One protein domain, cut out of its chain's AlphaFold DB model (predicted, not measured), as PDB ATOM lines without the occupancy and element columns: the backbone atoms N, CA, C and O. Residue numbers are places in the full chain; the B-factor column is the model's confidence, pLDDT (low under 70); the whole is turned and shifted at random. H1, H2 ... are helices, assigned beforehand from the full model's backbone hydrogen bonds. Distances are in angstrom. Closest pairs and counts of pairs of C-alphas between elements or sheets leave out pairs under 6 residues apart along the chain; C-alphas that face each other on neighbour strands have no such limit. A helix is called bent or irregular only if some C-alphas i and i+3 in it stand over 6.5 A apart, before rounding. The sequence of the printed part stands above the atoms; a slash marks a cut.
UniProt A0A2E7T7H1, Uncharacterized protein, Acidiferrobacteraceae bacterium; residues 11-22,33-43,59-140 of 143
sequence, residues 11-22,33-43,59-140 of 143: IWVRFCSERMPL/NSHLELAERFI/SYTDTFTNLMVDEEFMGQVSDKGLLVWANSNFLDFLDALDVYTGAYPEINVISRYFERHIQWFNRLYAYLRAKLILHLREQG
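What this domain is: This is residues 11 to 22, 33 to 43 and 59 to 140 of the 143 residues of an uncharacterized protein of Acidiferrobacteraceae bacterium (UniProt A0A2E7T7H1). One long helix, H8, runs along one side of the domain, with shorter helices gathered over that side of it in a mostly crossed arrangement. The hairpin of H6 and H7 meets the first part of H8, and H6 reaches across from H8 to H1; H5 and H4 are close to the later part of H8, while H3 points inward with its last residue, Met 68, and H2 is set off at one end, touching no helix. The 105 printed residues include eight named helices, H1 to H8 in order along the chain, and no named strand; the class is all helix. The whole is compact, with a radius of gyration of the C-alphas of 13.9 A and spans of 42 by 29 by 22 A.

Where its parts are: H8, residues 118 to 138, is 29.9 A long from C-alpha 118 at (-29.963, -56.050, 20.093) to C-alpha 138 at (-28.892, -32.343, 38.205). Before it come H6, residues 90 to 98, 12.4 A, and H7, residues 105 to 116, 16.7 A. H4 is residues 71 to 76 and H5 residues 79 to 86. H3 is residues 59 to 68, 14.8 A, and H2 residues 33 to 43, 15.1 A. H1, residues 11 to 22, is 17.6 A long and begins at C-alpha 11 at (-38.977, -51.121, 37.202); it is irregular, with C-alphas 18 and 21 7.1 A apart.

How they stand to each other: H6 is the hub, touching three helices. It touches residues 118 to 126 of H8, the closest C-alphas, of Phe 90 and Asn 122, being 5.1 A apart; the tilt of 73 degrees is only just about perpendicular. H6 and H7 form a helical hairpin at a shallow tilt of 25 degrees, opposite ways, with the C-alphas of Leu 94 and Ser 111 closest at 6.7 A. H1 touches H6 with residues 12 to 16 alone, closest at the C-alphas of Val 13 and Ala 96, 5.2 A, at a steep tilt of 55 degrees, the same way. H1 touches H5 with residues 11 to 12 alone, closest at the C-alphas of Ile 11 and Trp 85, 6.3 A, about perpendicular at 80 degrees. H5 is close to but not clearly touching H8, with the C-alphas of Ala 86 and Arg 129 closest at 7.1 A. H4 is likewise close to but not clearly touching H8, at Glu 71 and Leu 132, whose C-alphas are 7.3 A apart. H3 is close to but not clearly touching H8, closest at the C-alphas of Met 68 and Tyr 125, 7.1 A. H2 is close to but not clearly touching H3, closest at the C-alphas of Ala 39 and Tyr 60, 7.3 A. H1 and H8 are apart. In H2, H4, H5, H6, H7 and H8 every O i to N i+4 pair is within hydrogen-bond range; in H1 6 of 8 are, and in H3 5 of 6.

The domain as a whole: The two C-alphas farthest apart, of Asn 33 and Gly 140, are 41.7 A apart. Residues 23 to 32 and 44 to 58 are not printed; the gaps across the cuts are 18.6 A from C-alpha 22 to 33 and 14.1 A from C-alpha 43 to 59. Of the links that are printed whole, none is long. The mean pLDDT of the printed part is 89.7, and residues 59 to 66 are under 70.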
ATOM      1  N   ILE A  11     -38.805 -52.434  37.829       95.50
ATOM      2  CA  ILE A  11     -38.977 -51.121  37.202       95.50
ATOM      3  C   ILE A  11     -39.398 -51.288  35.749       95.50
ATOM      4  O   ILE A  11     -40.332 -50.617  35.321       95.50
ATOM      5  N   TRP A  12     -38.784 -52.223  35.022       94.94
ATOM      6  CA  TRP A  12     -39.182 -52.520  33.648       94.94
ATOM      7  C   TRP A  12     -40.554 -53.165  33.557       94.94
ATOM      8  O   TRP A  12     -41.348 -52.768  32.712       94.94
ATOM      9  N   VAL A  13     -40.884 -54.080  34.470       95.50
ATOM     10  CA  VAL A  13     -42.231 -54.664  34.546       95.50
ATOM     11  C   VAL A  13     -43.278 -53.568  34.734       95.50
ATOM     12  O   VAL A  13     -44.261 -53.523  33.990       95.50
ATOM     13  N   ARG A  14     -43.048 -52.653  35.686       95.19
ATOM     14  CA  ARG A  14     -43.936 -51.511  35.920       95.19
ATOM     15  C   ARG A  14     -44.017 -50.615  34.683       95.19
ATOM     16  O   ARG A  14     -45.120 -50.324  34.230       95.19
ATOM     17  N   PHE A  15     -42.876 -50.243  34.111       93.81
ATOM     18  CA  PHE A  15     -42.792 -49.398  32.922       93.81
ATOM     19  C   PHE A  15     -43.583 -49.976  31.744       93.81
ATOM     20  O   PHE A  15     -44.475 -49.315  31.216       93.81
ATOM     21  N   CYS A  16     -43.321 -51.234  31.383       94.31
ATOM     22  CA  CYS A  16     -44.043 -51.923  30.320       94.31
ATOM     23  C   CYS A  16     -45.541 -51.977  30.626       94.31
ATOM     24  O   CYS A  16     -46.333 -51.692  29.737       94.31
ATOM     25  N   SER A  17     -45.946 -52.276  31.865       94.69
ATOM     26  CA  SER A  17     -47.369 -52.348  32.223       94.69
ATOM     27  C   SER A  17     -48.105 -51.011  32.077       94.69
ATOM     28  O   SER A  17     -49.227 -50.986  31.574       94.69
ATOM     29  N   GLU A  18     -47.472 -49.900  32.464       94.12
ATOM     30  CA  GLU A  18     -48.071 -48.561  32.400       94.12
ATOM     31  C   GLU A  18     -48.121 -48.030  30.963       94.12
ATOM     32  O   GLU A  18     -49.076 -47.355  30.581       94.12
ATOM     33  N   ARG A  19     -47.114 -48.360  30.145       92.00
ATOM     34  CA  ARG A  19     -47.006 -47.878  28.762       92.00
ATOM     35  C   ARG A  19     -47.700 -48.776  27.737       92.00
ATOM     36  O   ARG A  19     -48.060 -48.287  26.668       92.00
ATOM     37  N   MET A  20     -47.962 -50.046  28.059       93.81
ATOM     38  CA  MET A  20     -48.585 -51.015  27.145       93.81
ATOM     39  C   MET A  20     -49.871 -50.502  26.476       93.81
ATOM     40  O   MET A  20     -49.979 -50.654  25.261       93.81
ATOM     41  N   PRO A  21     -50.838 -49.878  27.186       93.06
ATOM     42  CA  PRO A  21     -52.060 -49.395  26.544       93.06
ATOM     43  C   PRO A  21     -51.777 -48.367  25.442       93.06
ATOM     44  O   PRO A  21     -52.320 -48.486  24.345       93.06
ATOM     45  N   LEU A  22     -50.873 -47.418  25.710       90.06
ATOM     46  CA  LEU A  22     -50.460 -46.385  24.761       90.06
ATOM     47  C   LEU A  22     -49.721 -46.994  23.564       90.06
ATOM     48  O   LEU A  22     -49.990 -46.644  22.417       90.06
ATOM     49  N   ASN A  33     -45.147 -52.678   9.523       89.62
ATOM     50  CA  ASN A  33     -44.153 -53.219   8.596       89.62
ATOM     51  C   ASN A  33     -43.379 -52.104   7.889       89.62
ATOM     52  O   ASN A  33     -42.151 -52.151   7.854       89.62
ATOM     53  N   SER A  34     -44.075 -51.070   7.403       89.56
ATOM     54  CA  SER A  34     -43.422 -49.897   6.811       89.56
ATOM     55  C   SER A  34     -42.499 -49.189   7.807       89.56
ATOM     56  O   SER A  34     -41.387 -48.800   7.448       89.56
ATOM     57  N   HIS A  35     -42.915 -49.056   9.071       87.56
ATOM     58  CA  HIS A  35     -42.073 -48.446  10.107       87.56
ATOM     59  C   HIS A  35     -40.813 -49.272  10.378       87.56
ATOM     60  O   HIS A  35     -39.719 -48.708  10.466       87.56
ATOM     61  N   LEU A  36     -40.940 -50.599  10.460       90.25
ATOM     62  CA  LEU A  36     -39.801 -51.492  10.663       90.25
ATOM     63  C   LEU A  36     -38.853 -51.524   9.460       90.25
ATOM     64  O   LEU A  36     -37.643 -51.567   9.654       90.25
ATOM     65  N   GLU A  37     -39.356 -51.444   8.228       91.00
ATOM     66  CA  GLU A  37     -38.511 -51.367   7.030       91.00
ATOM     67  C   GLU A  37     -37.682 -50.073   6.999       91.00
ATOM     68  O   GLU A  37     -36.492 -50.080   6.666       91.00
ATOM     69  N   LEU A  38     -38.290 -48.949   7.376       89.19
ATOM     70  CA  LEU A  38     -37.591 -47.668   7.470       89.19
ATOM     71  C   LEU A  38     -36.555 -47.683   8.600       89.19
ATOM     72  O   LEU A  38     -35.429 -47.221   8.403       89.19
ATOM     73  N   ALA A  39     -36.903 -48.279   9.743       88.25
ATOM     74  CA  ALA A  39     -35.978 -48.495  10.847       88.25
ATOM     75  C   ALA A  39     -34.794 -49.385  10.433       88.25
ATOM     76  O   ALA A  39     -33.647 -49.043  10.715       88.25
ATOM     77  N   GLU A  40     -35.038 -50.464   9.682       91.62
ATOM     78  CA  GLU A  40     -34.001 -51.368   9.168       91.62
ATOM     79  C   GLU A  40     -32.983 -50.606   8.315       91.62
ATOM     80  O   GLU A  40     -31.775 -50.669   8.552       91.62
ATOM     81  N   ARG A  41     -33.475 -49.816   7.352       91.44
ATOM     82  CA  ARG A  41     -32.624 -48.975   6.501       91.44
ATOM     83  C   ARG A  41     -31.837 -47.967   7.327       91.44
ATOM     84  O   ARG A  41     -30.653 -47.757   7.067       91.44
ATOM     85  N   PHE A  42     -32.472 -47.355   8.322       89.25
ATOM     86  CA  PHE A  42     -31.811 -46.396   9.195       89.25
ATOM     87  C   PHE A  42     -30.676 -47.043   9.995       89.25
ATOM     88  O   PHE A  42     -29.564 -46.516   9.986       89.25
ATOM     89  N   ILE A  43     -30.927 -48.189  10.634       91.00
ATOM     90  CA  ILE A  43     -29.929 -48.940  11.407       91.00
ATOM     91  C   ILE A  43     -28.762 -49.369  10.511       91.00
ATOM     92  O   ILE A  43     -27.604 -49.210  10.899       91.00
ATOM     93  N   SER A  59     -38.147 -38.026  13.732       54.41
ATOM     94  CA  SER A  59     -39.333 -38.815  14.118       54.41
ATOM     95  C   SER A  59     -39.047 -40.294  14.462       54.41
ATOM     96  O   SER A  59     -39.743 -40.889  15.288       54.41
ATOM     97  N   TYR A  60     -37.999 -40.895  13.887       57.66
ATOM     98  CA  TYR A  60     -37.574 -42.267  14.212       57.66
ATOM     99  C   TYR A  60     -36.898 -42.383  15.578       57.66
ATOM    100  O   TYR A  60     -37.094 -43.378  16.276       57.66
ATOM    101  N   THR A  61     -36.106 -41.374  15.949       58.25
ATOM    102  CA  THR A  61     -35.461 -41.315  17.261       58.25
ATOM    103  C   THR A  61     -36.527 -41.210  18.331       58.25
ATOM    104  O   THR A  61     -36.482 -41.990  19.274       58.25
ATOM    105  N   ASP A  62     -37.531 -40.357  18.131       65.62
ATOM    106  CA  ASP A  62     -38.651 -40.207  19.061       65.62
ATOM    107  C   ASP A  62     -39.426 -41.511  19.231       65.62
ATOM    108  O   ASP A  62     -39.694 -41.929  20.353       65.62
ATOM    109  N   THR A  63     -39.717 -42.210  18.131       67.12
ATOM    110  CA  THR A  63     -40.523 -43.438  18.169       67.12
ATOM    111  C   THR A  63     -39.891 -44.503  19.062       67.12
ATOM    112  O   THR A  63     -40.529 -44.982  19.992       67.12
ATOM    113  N   PHE A  64     -38.626 -44.863  18.827       68.06
ATOM    114  CA  PHE A  64     -37.976 -45.904  19.626       68.06
ATOM    115  C   PHE A  64     -37.497 -45.399  20.988       68.06
ATOM    116  O   PHE A  64     -37.494 -46.169  21.946       68.06
ATOM    117  N   THR A  65     -37.126 -44.122  21.109       67.62
ATOM    118  CA  THR A  65     -36.740 -43.537  22.403       67.62
ATOM    119  C   THR A  65     -37.919 -43.559  23.369       67.62
ATOM    120  O   THR A  65     -37.752 -44.052  24.479       67.62
ATOM    121  N   ASN A  66     -39.116 -43.172  22.920       67.81
ATOM    122  CA  ASN A  66     -40.335 -43.196  23.736       67.81
ATOM    123  C   ASN A  66     -40.745 -44.615  24.175       67.81
ATOM    124  O   ASN A  66     -41.470 -44.774  25.157       67.81
ATOM    125  N   LEU A  67     -40.290 -45.659  23.472       73.94
ATOM    126  CA  LEU A  67     -40.519 -47.051  23.877       73.94
ATOM    127  C   LEU A  67     -39.585 -47.505  25.005       73.94
ATOM    128  O   LEU A  67     -39.894 -48.484  25.672       73.94
ATOM    129  N   MET A  68     -38.445 -46.842  25.208       75.38
ATOM    130  CA  MET A  68     -37.378 -47.319  26.100       75.38
ATOM    131  C   MET A  68     -37.090 -46.379  27.268       75.38
ATOM    132  O   MET A  68     -36.648 -46.823  28.325       75.38
ATOM    133  N   VAL A  69     -37.261 -45.075  27.069       77.31
ATOM    134  CA  VAL A  69     -36.882 -44.045  28.029       77.31
ATOM    135  C   VAL A  69     -37.977 -43.000  28.077       77.31
ATOM    136  O   VAL A  69     -38.357 -42.430  27.061       77.31
ATOM    137  N   ASP A  70     -38.453 -42.741  29.285       84.06
ATOM    138  CA  ASP A  70     -39.530 -41.804  29.535       84.06
ATOM    139  C   ASP A  70     -39.218 -41.031  30.817       84.06
ATOM    140  O   ASP A  70     -39.142 -41.601  31.909       84.06
ATOM    141  N   GLU A  71     -38.959 -39.734  30.668       84.06
ATOM    142  CA  GLU A  71     -38.515 -38.891  31.780       84.06
ATOM    143  C   GLU A  71     -39.607 -38.719  32.841       84.06
ATOM    144  O   GLU A  71     -39.309 -38.699  34.035       84.06
ATOM    145  N   GLU A  72     -40.874 -38.656  32.418       86.69
ATOM    146  CA  GLU A  72     -42.024 -38.517  33.311       86.69
ATOM    147  C   GLU A  72     -42.153 -39.736  34.229       86.69
ATOM    148  O   GLU A  72     -42.254 -39.594  35.449       86.69
ATOM    149  N   PHE A  73     -42.078 -40.939  33.659       90.75
ATOM    150  CA  PHE A  73     -42.093 -42.187  34.410       90.75
ATOM    151  C   PHE A  73     -40.920 -42.244  35.385       90.75
ATOM    152  O   PHE A  73     -41.118 -42.505  36.572       90.75
ATOM    153  N   MET A  74     -39.701 -41.952  34.917       90.00
ATOM    154  CA  MET A  74     -38.513 -41.999  35.775       90.00
ATOM    155  C   MET A  74     -38.587 -40.985  36.922       90.00
ATOM    156  O   MET A  74     -38.152 -41.291  38.032       90.00
ATOM    157  N   GLY A  75     -39.222 -39.829  36.716       88.44
ATOM    158  CA  GLY A  75     -39.499 -38.863  37.781       88.44
ATOM    159  C   GLY A  75     -40.337 -39.440  38.933       88.44
ATOM    160  O   GLY A  75     -40.119 -39.083  40.095       88.44
ATOM    161  N   GLN A  76     -41.242 -40.379  38.637       92.12
ATOM    162  CA  GLN A  76     -42.115 -41.041  39.616       92.12
ATOM    163  C   GLN A  76     -41.456 -42.234  40.327       92.12
ATOM    164  O   GLN A  76     -41.980 -42.732  41.330       92.12
ATOM    165  N   VAL A  77     -40.333 -42.742  39.816       93.44
ATOM    166  CA  VAL A  77     -39.605 -43.858  40.432       93.44
ATOM    167  C   VAL A  77     -38.838 -43.342  41.652       93.44
ATOM    168  O   VAL A  77     -38.289 -42.247  41.630       93.44
ATOM    169  N   SER A  78     -38.790 -44.109  42.745       94.38
ATOM    170  CA  SER A  78     -37.993 -43.750  43.930       94.38
ATOM    171  C   SER A  78     -36.488 -43.837  43.646       94.38
ATOM    172  O   SER A  78     -36.080 -44.585  42.768       94.38
ATOM    173  N   ASP A  79     -35.639 -43.161  44.423       94.12
ATOM    174  CA  ASP A  79     -34.172 -43.223  44.236       94.12
ATOM    175  C   ASP A  79     -33.632 -44.660  44.260       94.12
ATOM    176  O   ASP A  79     -32.827 -45.056  43.420       94.12
ATOM    177  N   LYS A  80     -34.166 -45.502  45.155       94.19
ATOM    178  CA  LYS A  80     -33.831 -46.931  45.188       94.19
ATOM    179  C   LYS A  80     -34.246 -47.657  43.902       94.19
ATOM    180  O   LYS A  80     -33.510 -48.517  43.430       94.19
ATOM    181  N   GLY A  81     -35.412 -47.338  43.344       93.31
ATOM    182  CA  GLY A  81     -35.856 -47.895  42.066       93.31
ATOM    183  C   GLY A  81     -35.011 -47.395  40.895       93.31
ATOM    184  O   GLY A  81     -34.635 -48.179  40.030       93.31
ATOM    185  N   LEU A  82     -34.630 -46.120  40.909       93.88
ATOM    186  CA  LEU A  82     -33.756 -45.531  39.903       93.88
ATOM    187  C   LEU A  82     -32.370 -46.173  39.915       93.88
ATOM    188  O   LEU A  82     -31.823 -46.409  38.848       93.88
ATOM    189  N   LEU A  83     -31.839 -46.554  41.081       93.50
ATOM    190  CA  LEU A  83     -30.616 -47.358  41.174       93.50
ATOM    191  C   LEU A  83     -30.775 -48.741  40.525       93.50
ATOM    192  O   LEU A  83     -29.878 -49.192  39.812       93.50
ATOM    193  N   VAL A  84     -31.908 -49.416  40.740       93.50
ATOM    194  CA  VAL A  84     -32.196 -50.714  40.100       93.50
ATOM    195  C   VAL A  84     -32.268 -50.563  38.580       93.50
ATOM    196  O   VAL A  84     -31.674 -51.349  37.848       93.50
ATOM    197  N   TRP A  85     -32.947 -49.526  38.094       94.12
ATOM    198  CA  TRP A  85     -33.033 -49.228  36.667       94.12
ATOM    199  C   TRP A  85     -31.687 -48.800  36.063       94.12
ATOM    200  O   TRP A  85     -31.304 -49.295  35.004       94.12
ATOM    201  N   ALA A  86     -30.921 -47.946  36.740       92.38
ATOM    202  CA  ALA A  86     -29.632 -47.452  36.259       92.38
ATOM    203  C   ALA A  86     -28.613 -48.584  36.047       92.38
ATOM    204  O   ALA A  86     -27.779 -48.508  35.141       92.38
ATOM    205  N   ASN A  87     -28.718 -49.654  36.842       91.62
ATOM    206  CA  ASN A  87     -27.896 -50.858  36.720       91.62
ATOM    207  C   ASN A  87     -28.469 -51.912  35.749       91.62
ATOM    208  O   ASN A  87     -27.821 -52.928  35.515       91.62
ATOM    209  N   SER A  88     -29.639 -51.670  35.154       92.12
ATOM    210  CA  SER A  88     -30.274 -52.564  34.177       92.12
ATOM    211  C   SER A  88     -29.880 -52.229  32.742       92.12
ATOM    212  O   SER A  88     -29.666 -51.064  32.412       92.12
ATOM    213  N   ASN A  89     -29.800 -53.223  31.869       91.88
ATOM    214  CA  ASN A  89     -29.484 -53.077  30.453       91.88
ATOM    215  C   ASN A  89     -30.735 -53.258  29.567       91.88
ATOM    216  O   ASN A  89     -31.842 -53.456  30.060       91.88
ATOM    217  N   PHE A  90     -30.565 -53.151  28.247       93.56
ATOM    218  CA  PHE A  90     -31.694 -53.229  27.319       93.56
ATOM    219  C   PHE A  90     -32.338 -54.627  27.250       93.56
ATOM    220  O   PHE A  90     -33.528 -54.730  26.973       93.56
ATOM    221  N   LEU A  91     -31.601 -55.702  27.548       94.31
ATOM    222  CA  LEU A  91     -32.177 -57.048  27.646       94.31
ATOM    223  C   LEU A  91     -33.158 -57.152  28.814       94.31
ATOM    224  O   LEU A  91     -34.194 -57.775  28.653       94.31
ATOM    225  N   ASP A  92     -32.897 -56.482  29.941       94.50
ATOM    226  CA  ASP A  92     -33.825 -56.496  31.081       94.50
ATOM    227  C   ASP A  92     -35.179 -55.855  30.719       94.50
ATOM    228  O   ASP A  92     -36.223 -56.251  31.239       94.50
ATOM    229  N   PHE A  93     -35.169 -54.870  29.810       94.38
ATOM    230  CA  PHE A  93     -36.383 -54.309  29.219       94.38
ATOM    231  C   PHE A  93     -37.073 -55.311  28.287       94.38
ATOM    232  O   PHE A  93     -38.288 -55.479  28.374       94.38
ATOM    233  N   LEU A  94     -36.319 -55.992  27.416       94.81
ATOM    234  CA  LEU A  94     -36.888 -56.997  26.514       94.81
ATOM    235  C   LEU A  94     -37.489 -58.184  27.262       94.81
ATOM    236  O   LEU A  94     -38.574 -58.615  26.897       94.81
ATOM    237  N   ASP A  95     -36.854 -58.651  28.334       95.06
ATOM    238  CA  ASP A  95     -37.386 -59.718  29.184       95.06
ATOM    239  C   ASP A  95     -38.729 -59.309  29.814       95.06
ATOM    240  O   ASP A  95     -39.667 -60.104  29.883       95.06
ATOM    241  N   ALA A  96     -38.858 -58.047  30.240       95.12
ATOM    242  CA  ALA A  96     -40.119 -57.519  30.758       95.12
ATOM    243  C   ALA A  96     -41.187 -57.358  29.661       95.12
ATOM    244  O   ALA A  96     -42.375 -57.575  29.920       95.12
ATOM    245  N   LEU A  97     -40.780 -56.989  28.444       94.12
ATOM    246  CA  LEU A  97     -41.670 -56.864  27.291       94.12
ATOM    247  C   LEU A  97     -42.138 -58.238  26.778       94.12
ATOM    248  O   LEU A  97     -43.291 -58.364  26.357       94.12
ATOM    249  N   ASP A  98     -41.295 -59.273  26.872       94.38
ATOM    250  CA  ASP A  98     -41.577 -60.621  26.361       94.38
ATOM    251  C   ASP A  98     -42.810 -61.259  27.019       94.38
ATOM    252  O   ASP A  98     -43.568 -61.981  26.375       94.38
ATOM    253  N   VAL A  99     -43.112 -60.890  28.270       95.50
ATOM    254  CA  VAL A  99     -44.322 -61.321  28.999       95.50
ATOM    255  C   VAL A  99     -45.614 -61.048  28.211       95.50
ATOM    256  O   VAL A  99     -46.609 -61.762  28.357       95.50
ATOM    257  N   TYR A 100     -45.610 -60.028  27.357       95.81
ATOM    258  CA  TYR A 100     -46.778 -59.571  26.609       95.81
ATOM    259  C   TYR A 100     -46.876 -60.160  25.194       95.81
ATOM    260  O   TYR A 100     -47.922 -60.030  24.553       95.81
ATOM    261  N   THR A 101     -45.833 -60.834  24.696       95.19
ATOM    262  CA  THR A 101     -45.748 -61.283  23.292       95.19
ATOM    263  C   THR A 101     -46.765 -62.368  22.955       95.19
ATOM    264  O   THR A 101     -47.265 -62.420  21.831       95.19
ATOM    265  N   GLY A 102     -47.135 -63.199  23.934       94.75
ATOM    266  CA  GLY A 102     -48.183 -64.209  23.776       94.75
ATOM    267  C   GLY A 102     -49.598 -63.625  23.690       94.75
ATOM    268  O   GLY A 102     -50.463 -64.218  23.050       94.75
ATOM    269  N   ALA A 103     -49.837 -62.468  24.313       96.12
ATOM    270  CA  ALA A 103     -51.147 -61.815  24.331       96.12
ATOM    271  C   ALA A 103     -51.336 -60.834  23.165       96.12
ATOM    272  O   ALA A 103     -52.456 -60.667  22.680       96.12
ATOM    273  N   TYR A 104     -50.254 -60.193  22.712       96.38
ATOM    274  CA  TYR A 104     -50.300 -59.123  21.720       96.38
ATOM    275  C   TYR A 104     -49.319 -59.395  20.564       96.38
ATOM    276  O   TYR A 104     -48.106 -59.223  20.728       96.38
ATOM    277  N   PRO A 105     -49.818 -59.798  19.378       94.12
ATOM    278  CA  PRO A 105     -48.983 -60.096  18.216       94.12
ATOM    279  C   PRO A 105     -48.088 -58.932  17.775       94.12
ATOM    280  O   PRO A 105     -46.954 -59.153  17.354       94.12
ATOM    281  N   GLU A 106     -48.567 -57.696  17.897       92.56
ATOM    282  CA  GLU A 106     -47.825 -56.482  17.553       92.56
ATOM    283  C   GLU A 106     -46.579 -56.337  18.441       92.56
ATOM    284  O   GLU A 106     -45.492 -56.024  17.955       92.56
ATOM    285  N   ILE A 107     -46.707 -56.659  19.733       94.44
ATOM    286  CA  ILE A 107     -45.594 -56.644  20.689       94.44
ATOM    287  C   ILE A 107     -44.593 -57.753  20.381       94.44
ATOM    288  O   ILE A 107     -43.389 -57.519  20.470       94.44
ATOM    289  N   ASN A 108     -45.054 -58.933  19.958       95.31
ATOM    290  CA  ASN A 108     -44.156 -59.988  19.484       95.31
ATOM    291  C   ASN A 108     -43.330 -59.513  18.278       95.31
ATOM    292  O   ASN A 108     -42.114 -59.676  18.269       95.31
ATOM    293  N   VAL A 109     -43.957 -58.869  17.289       94.19
ATOM    294  CA  VAL A 109     -43.247 -58.338  16.112       94.19
ATOM    295  C   VAL A 109     -42.169 -57.325  16.518       94.19
ATOM    296  O   VAL A 109     -41.022 -57.455  16.086       94.19
ATOM    297  N   ILE A 110     -42.499 -56.370  17.395       92.62
ATOM    298  CA  ILE A 110     -41.534 -55.388  17.913       92.62
ATOM    299  C   ILE A 110     -40.415 -56.057  18.725       92.62
ATOM    300  O   ILE A 110     -39.242 -55.759  18.512       92.62
ATOM    301  N   SER A 111     -40.745 -57.001  19.608       94.06
ATOM    302  CA  SER A 111     -39.761 -57.693  20.453       94.06
ATOM    303  C   SER A 111     -38.754 -58.472  19.606       94.06
ATOM    304  O   SER A 111     -37.546 -58.331  19.789       94.06
ATOM    305  N   ARG A 112     -39.224 -59.202  18.584       95.44
ATOM    306  CA  ARG A 112     -38.348 -59.900  17.625       95.44
ATOM    307  C   ARG A 112     -37.478 -58.946  16.820       95.44
ATOM    308  O   ARG A 112     -36.339 -59.283  16.485       95.44
ATOM    309  N   TYR A 113     -37.997 -57.767  16.493       94.00
ATOM    310  CA  TYR A 113     -37.211 -56.737  15.828       94.00
ATOM    311  C   TYR A 113     -36.086 -56.220  16.737       94.00
ATOM    312  O   TYR A 113     -34.927 -56.170  16.323       94.00
ATOM    313  N   PHE A 114     -36.388 -55.926  18.003       94.19
ATOM    314  CA  PHE A 114     -35.381 -55.518  18.980       94.19
ATOM    315  C   PHE A 114     -34.311 -56.585  19.219       94.19
ATOM    316  O   PHE A 114     -33.127 -56.252  19.219       94.19
ATOM    317  N   GLU A 115     -34.696 -57.855  19.353       95.06
ATOM    318  CA  GLU A 115     -33.757 -58.976  19.491       95.06
ATOM    319  C   GLU A 115     -32.785 -59.060  18.303       95.06
ATOM    320  O   GLU A 115     -31.574 -59.205  18.486       95.06
ATOM    321  N   ARG A 116     -33.293 -58.914  17.072       96.12
ATOM    322  CA  ARG A 116     -32.470 -58.959  15.853       96.12
ATOM    323  C   ARG A 116     -31.407 -57.861  15.829       96.12
ATOM    324  O   ARG A 116     -30.291 -58.096  15.367       96.12
ATOM    325  N   HIS A 117     -31.735 -56.684  16.353       94.31
ATOM    326  CA  HIS A 117     -30.847 -55.521  16.389       94.31
ATOM    327  C   HIS A 117     -30.336 -55.210  17.798       94.31
ATOM    328  O   HIS A 117     -29.985 -54.064  18.093       94.31
ATOM    329  N   ILE A 118     -30.232 -56.227  18.661       94.25
ATOM    330  CA  ILE A 118     -29.963 -56.050  20.093       94.25
ATOM    331  C   ILE A 118     -28.727 -55.200  20.375       94.25
ATOM    332  O   ILE A 118     -28.740 -54.334  21.243       94.25
ATOM    333  N   GLN A 119     -27.655 -55.392  19.608       93.50
ATOM    334  CA  GLN A 119     -26.408 -54.654  19.800       93.50
ATOM    335  C   GLN A 119     -26.562 -53.163  19.495       93.50
ATOM    336  O   GLN A 119     -25.900 -52.333  20.114       93.50
ATOM    337  N   TRP A 120     -27.412 -52.821  18.530       93.12
ATOM    338  CA  TRP A 120     -27.687 -51.435  18.176       93.12
ATOM    339  C   TRP A 120     -28.548 -50.772  19.254       93.12
ATOM    340  O   TRP A 120     -28.149 -49.743  19.803       93.12
ATOM    341  N   PHE A 121     -29.653 -51.413  19.642       92.19
ATOM    342  CA  PHE A 121     -30.545 -50.884  20.674       92.19
ATOM    343  C   PHE A 121     -29.890 -50.821  22.053       92.19
ATOM    344  O   PHE A 121     -30.053 -49.827  22.748       92.19
ATOM    345  N   ASN A 122     -29.066 -51.801  22.431       92.38
ATOM    346  CA  ASN A 122     -28.353 -51.766  23.707       92.38
ATOM    347  C   ASN A 122     -27.370 -50.583  23.790       92.38
ATOM    348  O   ASN A 122     -27.254 -49.951  24.838       92.38
ATOM    349  N   ARG A 123     -26.699 -50.228  22.680       91.31
ATOM    350  CA  ARG A 123     -25.859 -49.017  22.619       91.31
ATOM    351  C   ARG A 123     -26.692 -47.745  22.735       91.31
ATOM    352  O   ARG A 123     -26.336 -46.864  23.517       91.31
ATOM    353  N   LEU A 124     -27.777 -47.660  21.968       89.31
ATOM    354  CA  LEU A 124     -28.681 -46.514  21.993       89.31
ATOM    355  C   LEU A 124     -29.256 -46.303  23.401       89.31
ATOM    356  O   LEU A 124     -29.154 -45.209  23.953       89.31
ATOM    357  N   TYR A 125     -29.778 -47.365  24.010       90.75
ATOM    358  CA  TYR A 125     -30.310 -47.349  25.366       90.75
ATOM    359  C   TYR A 125     -29.248 -46.940  26.391       90.75
ATOM    360  O   TYR A 125     -29.503 -46.055  27.201       90.75
ATOM    361  N   ALA A 126     -28.037 -47.507  26.341       90.81
ATOM    362  CA  ALA A 126     -26.965 -47.140  27.268       90.81
ATOM    363  C   ALA A 126     -26.632 -45.639  27.209       90.81
ATOM    364  O   ALA A 126     -26.408 -45.013  28.249       90.81
ATOM    365  N   TYR A 127     -26.639 -45.059  26.007       89.75
ATOM    366  CA  TYR A 127     -26.437 -43.627  25.809       89.75
ATOM    367  C   TYR A 127     -27.589 -42.789  26.381       89.75
ATOM    368  O   TYR A 127     -27.348 -41.861  27.155       89.75
ATOM    369  N   LEU A 128     -28.837 -43.129  26.043       87.75
ATOM    370  CA  LEU A 128     -30.025 -42.426  26.536       87.75
ATOM    371  C   LEU A 128     -30.130 -42.501  28.065       87.75
ATOM    372  O   LEU A 128     -30.323 -41.482  28.726       87.75
ATOM    373  N   ARG A 129     -29.906 -43.689  28.634       90.44
ATOM    374  CA  ARG A 129     -29.868 -43.930  30.079       90.44
ATOM    375  C   ARG A 129     -28.824 -43.050  30.759       90.44
ATOM    376  O   ARG A 129     -29.128 -42.424  31.767       90.44
ATOM    377  N   ALA A 130     -27.608 -42.962  30.214       91.12
ATOM    378  CA  ALA A 130     -26.556 -42.117  30.780       91.12
ATOM    379  C   ALA A 130     -26.947 -40.630  30.798       91.12
ATOM    380  O   ALA A 130     -26.709 -39.950  31.797       91.12
ATOM    381  N   LYS A 131     -27.589 -40.138  29.730       88.38
ATOM    382  CA  LYS A 131     -28.110 -38.764  29.682       88.38
ATOM    383  C   LYS A 131     -29.199 -38.525  30.720       88.38
ATOM    384  O   LYS A 131     -29.148 -37.518  31.418       88.38
ATOM    385  N   LEU A 132     -30.150 -39.447  30.846       88.50
ATOM    386  CA  LEU A 132     -31.232 -39.298  31.811       88.50
ATOM    387  C   LEU A 132     -30.728 -39.397  33.259       88.50
ATOM    388  O   LEU A 132     -31.154 -38.619  34.101       88.50
ATOM    389  N   ILE A 133     -29.759 -40.271  33.552       91.62
ATOM    390  CA  ILE A 133     -29.100 -40.313  34.869       91.62
ATOM    391  C   ILE A 133     -28.451 -38.965  35.194       91.62
ATOM    392  O   ILE A 133     -28.598 -38.476  36.312       91.62
ATOM    393  N   LEU A 134     -27.739 -38.360  34.235       91.50
ATOM    394  CA  LEU A 134     -27.141 -37.039  34.432       91.50
ATOM    395  C   LEU A 134     -28.220 -35.994  34.744       91.50
ATOM    396  O   LEU A 134     -28.096 -35.283  35.736       91.50
ATOM    397  N   HIS A 135     -29.298 -35.972  33.960       89.44
ATOM    398  CA  HIS A 135     -30.410 -35.050  34.167       89.44
ATOM    399  C   HIS A 135     -31.074 -35.221  35.546       89.44
ATOM    400  O   HIS A 135     -31.284 -34.251  36.268       89.44
ATOM    401  N   LEU A 136     -31.343 -36.459  35.966       90.50
ATOM    402  CA  LEU A 136     -31.929 -36.751  37.278       90.50
ATOM    403  C   LEU A 136     -30.991 -36.339  38.426       90.50
ATOM    404  O   LEU A 136     -31.449 -35.811  39.438       90.50
ATOM    405  N   ARG A 137     -29.674 -36.522  38.270       92.31
ATOM    406  CA  ARG A 137     -28.682 -36.046  39.248       92.31
ATOM    407  C   ARG A 137     -28.659 -34.523  39.349       92.31
ATOM    408  O   ARG A 137     -28.578 -33.997  40.455       92.31
ATOM    409  N   GLU A 138     -28.775 -33.811  38.228       93.12
ATOM    410  CA  GLU A 138     -28.892 -32.343  38.205       93.12
ATOM    411  C   GLU A 138     -30.160 -31.851  38.923       93.12
ATOM    412  O   GLU A 138     -30.142 -30.796  39.554       93.12
ATOM    413  N   GLN A 139     -31.233 -32.646  38.908       91.25
ATOM    414  CA  GLN A 139     -32.460 -32.402  39.678       91.25
ATOM    415  C   GLN A 139     -32.352 -32.795  41.167       91.25
ATOM    416  O   GLN A 139     -33.326 -32.670  41.910       91.25
ATOM    417  N   GLY A 140     -31.191 -33.275  41.623       91.31
ATOM    418  CA  GLY A 140     -30.940 -33.643  43.018       91.31
ATOM    419  C   GLY A 140     -31.336 -35.073  43.398       91.31
ATOM    420  O   GLY A 140     -31.362 -35.391  44.586       91.31
TER     421      GLY A 140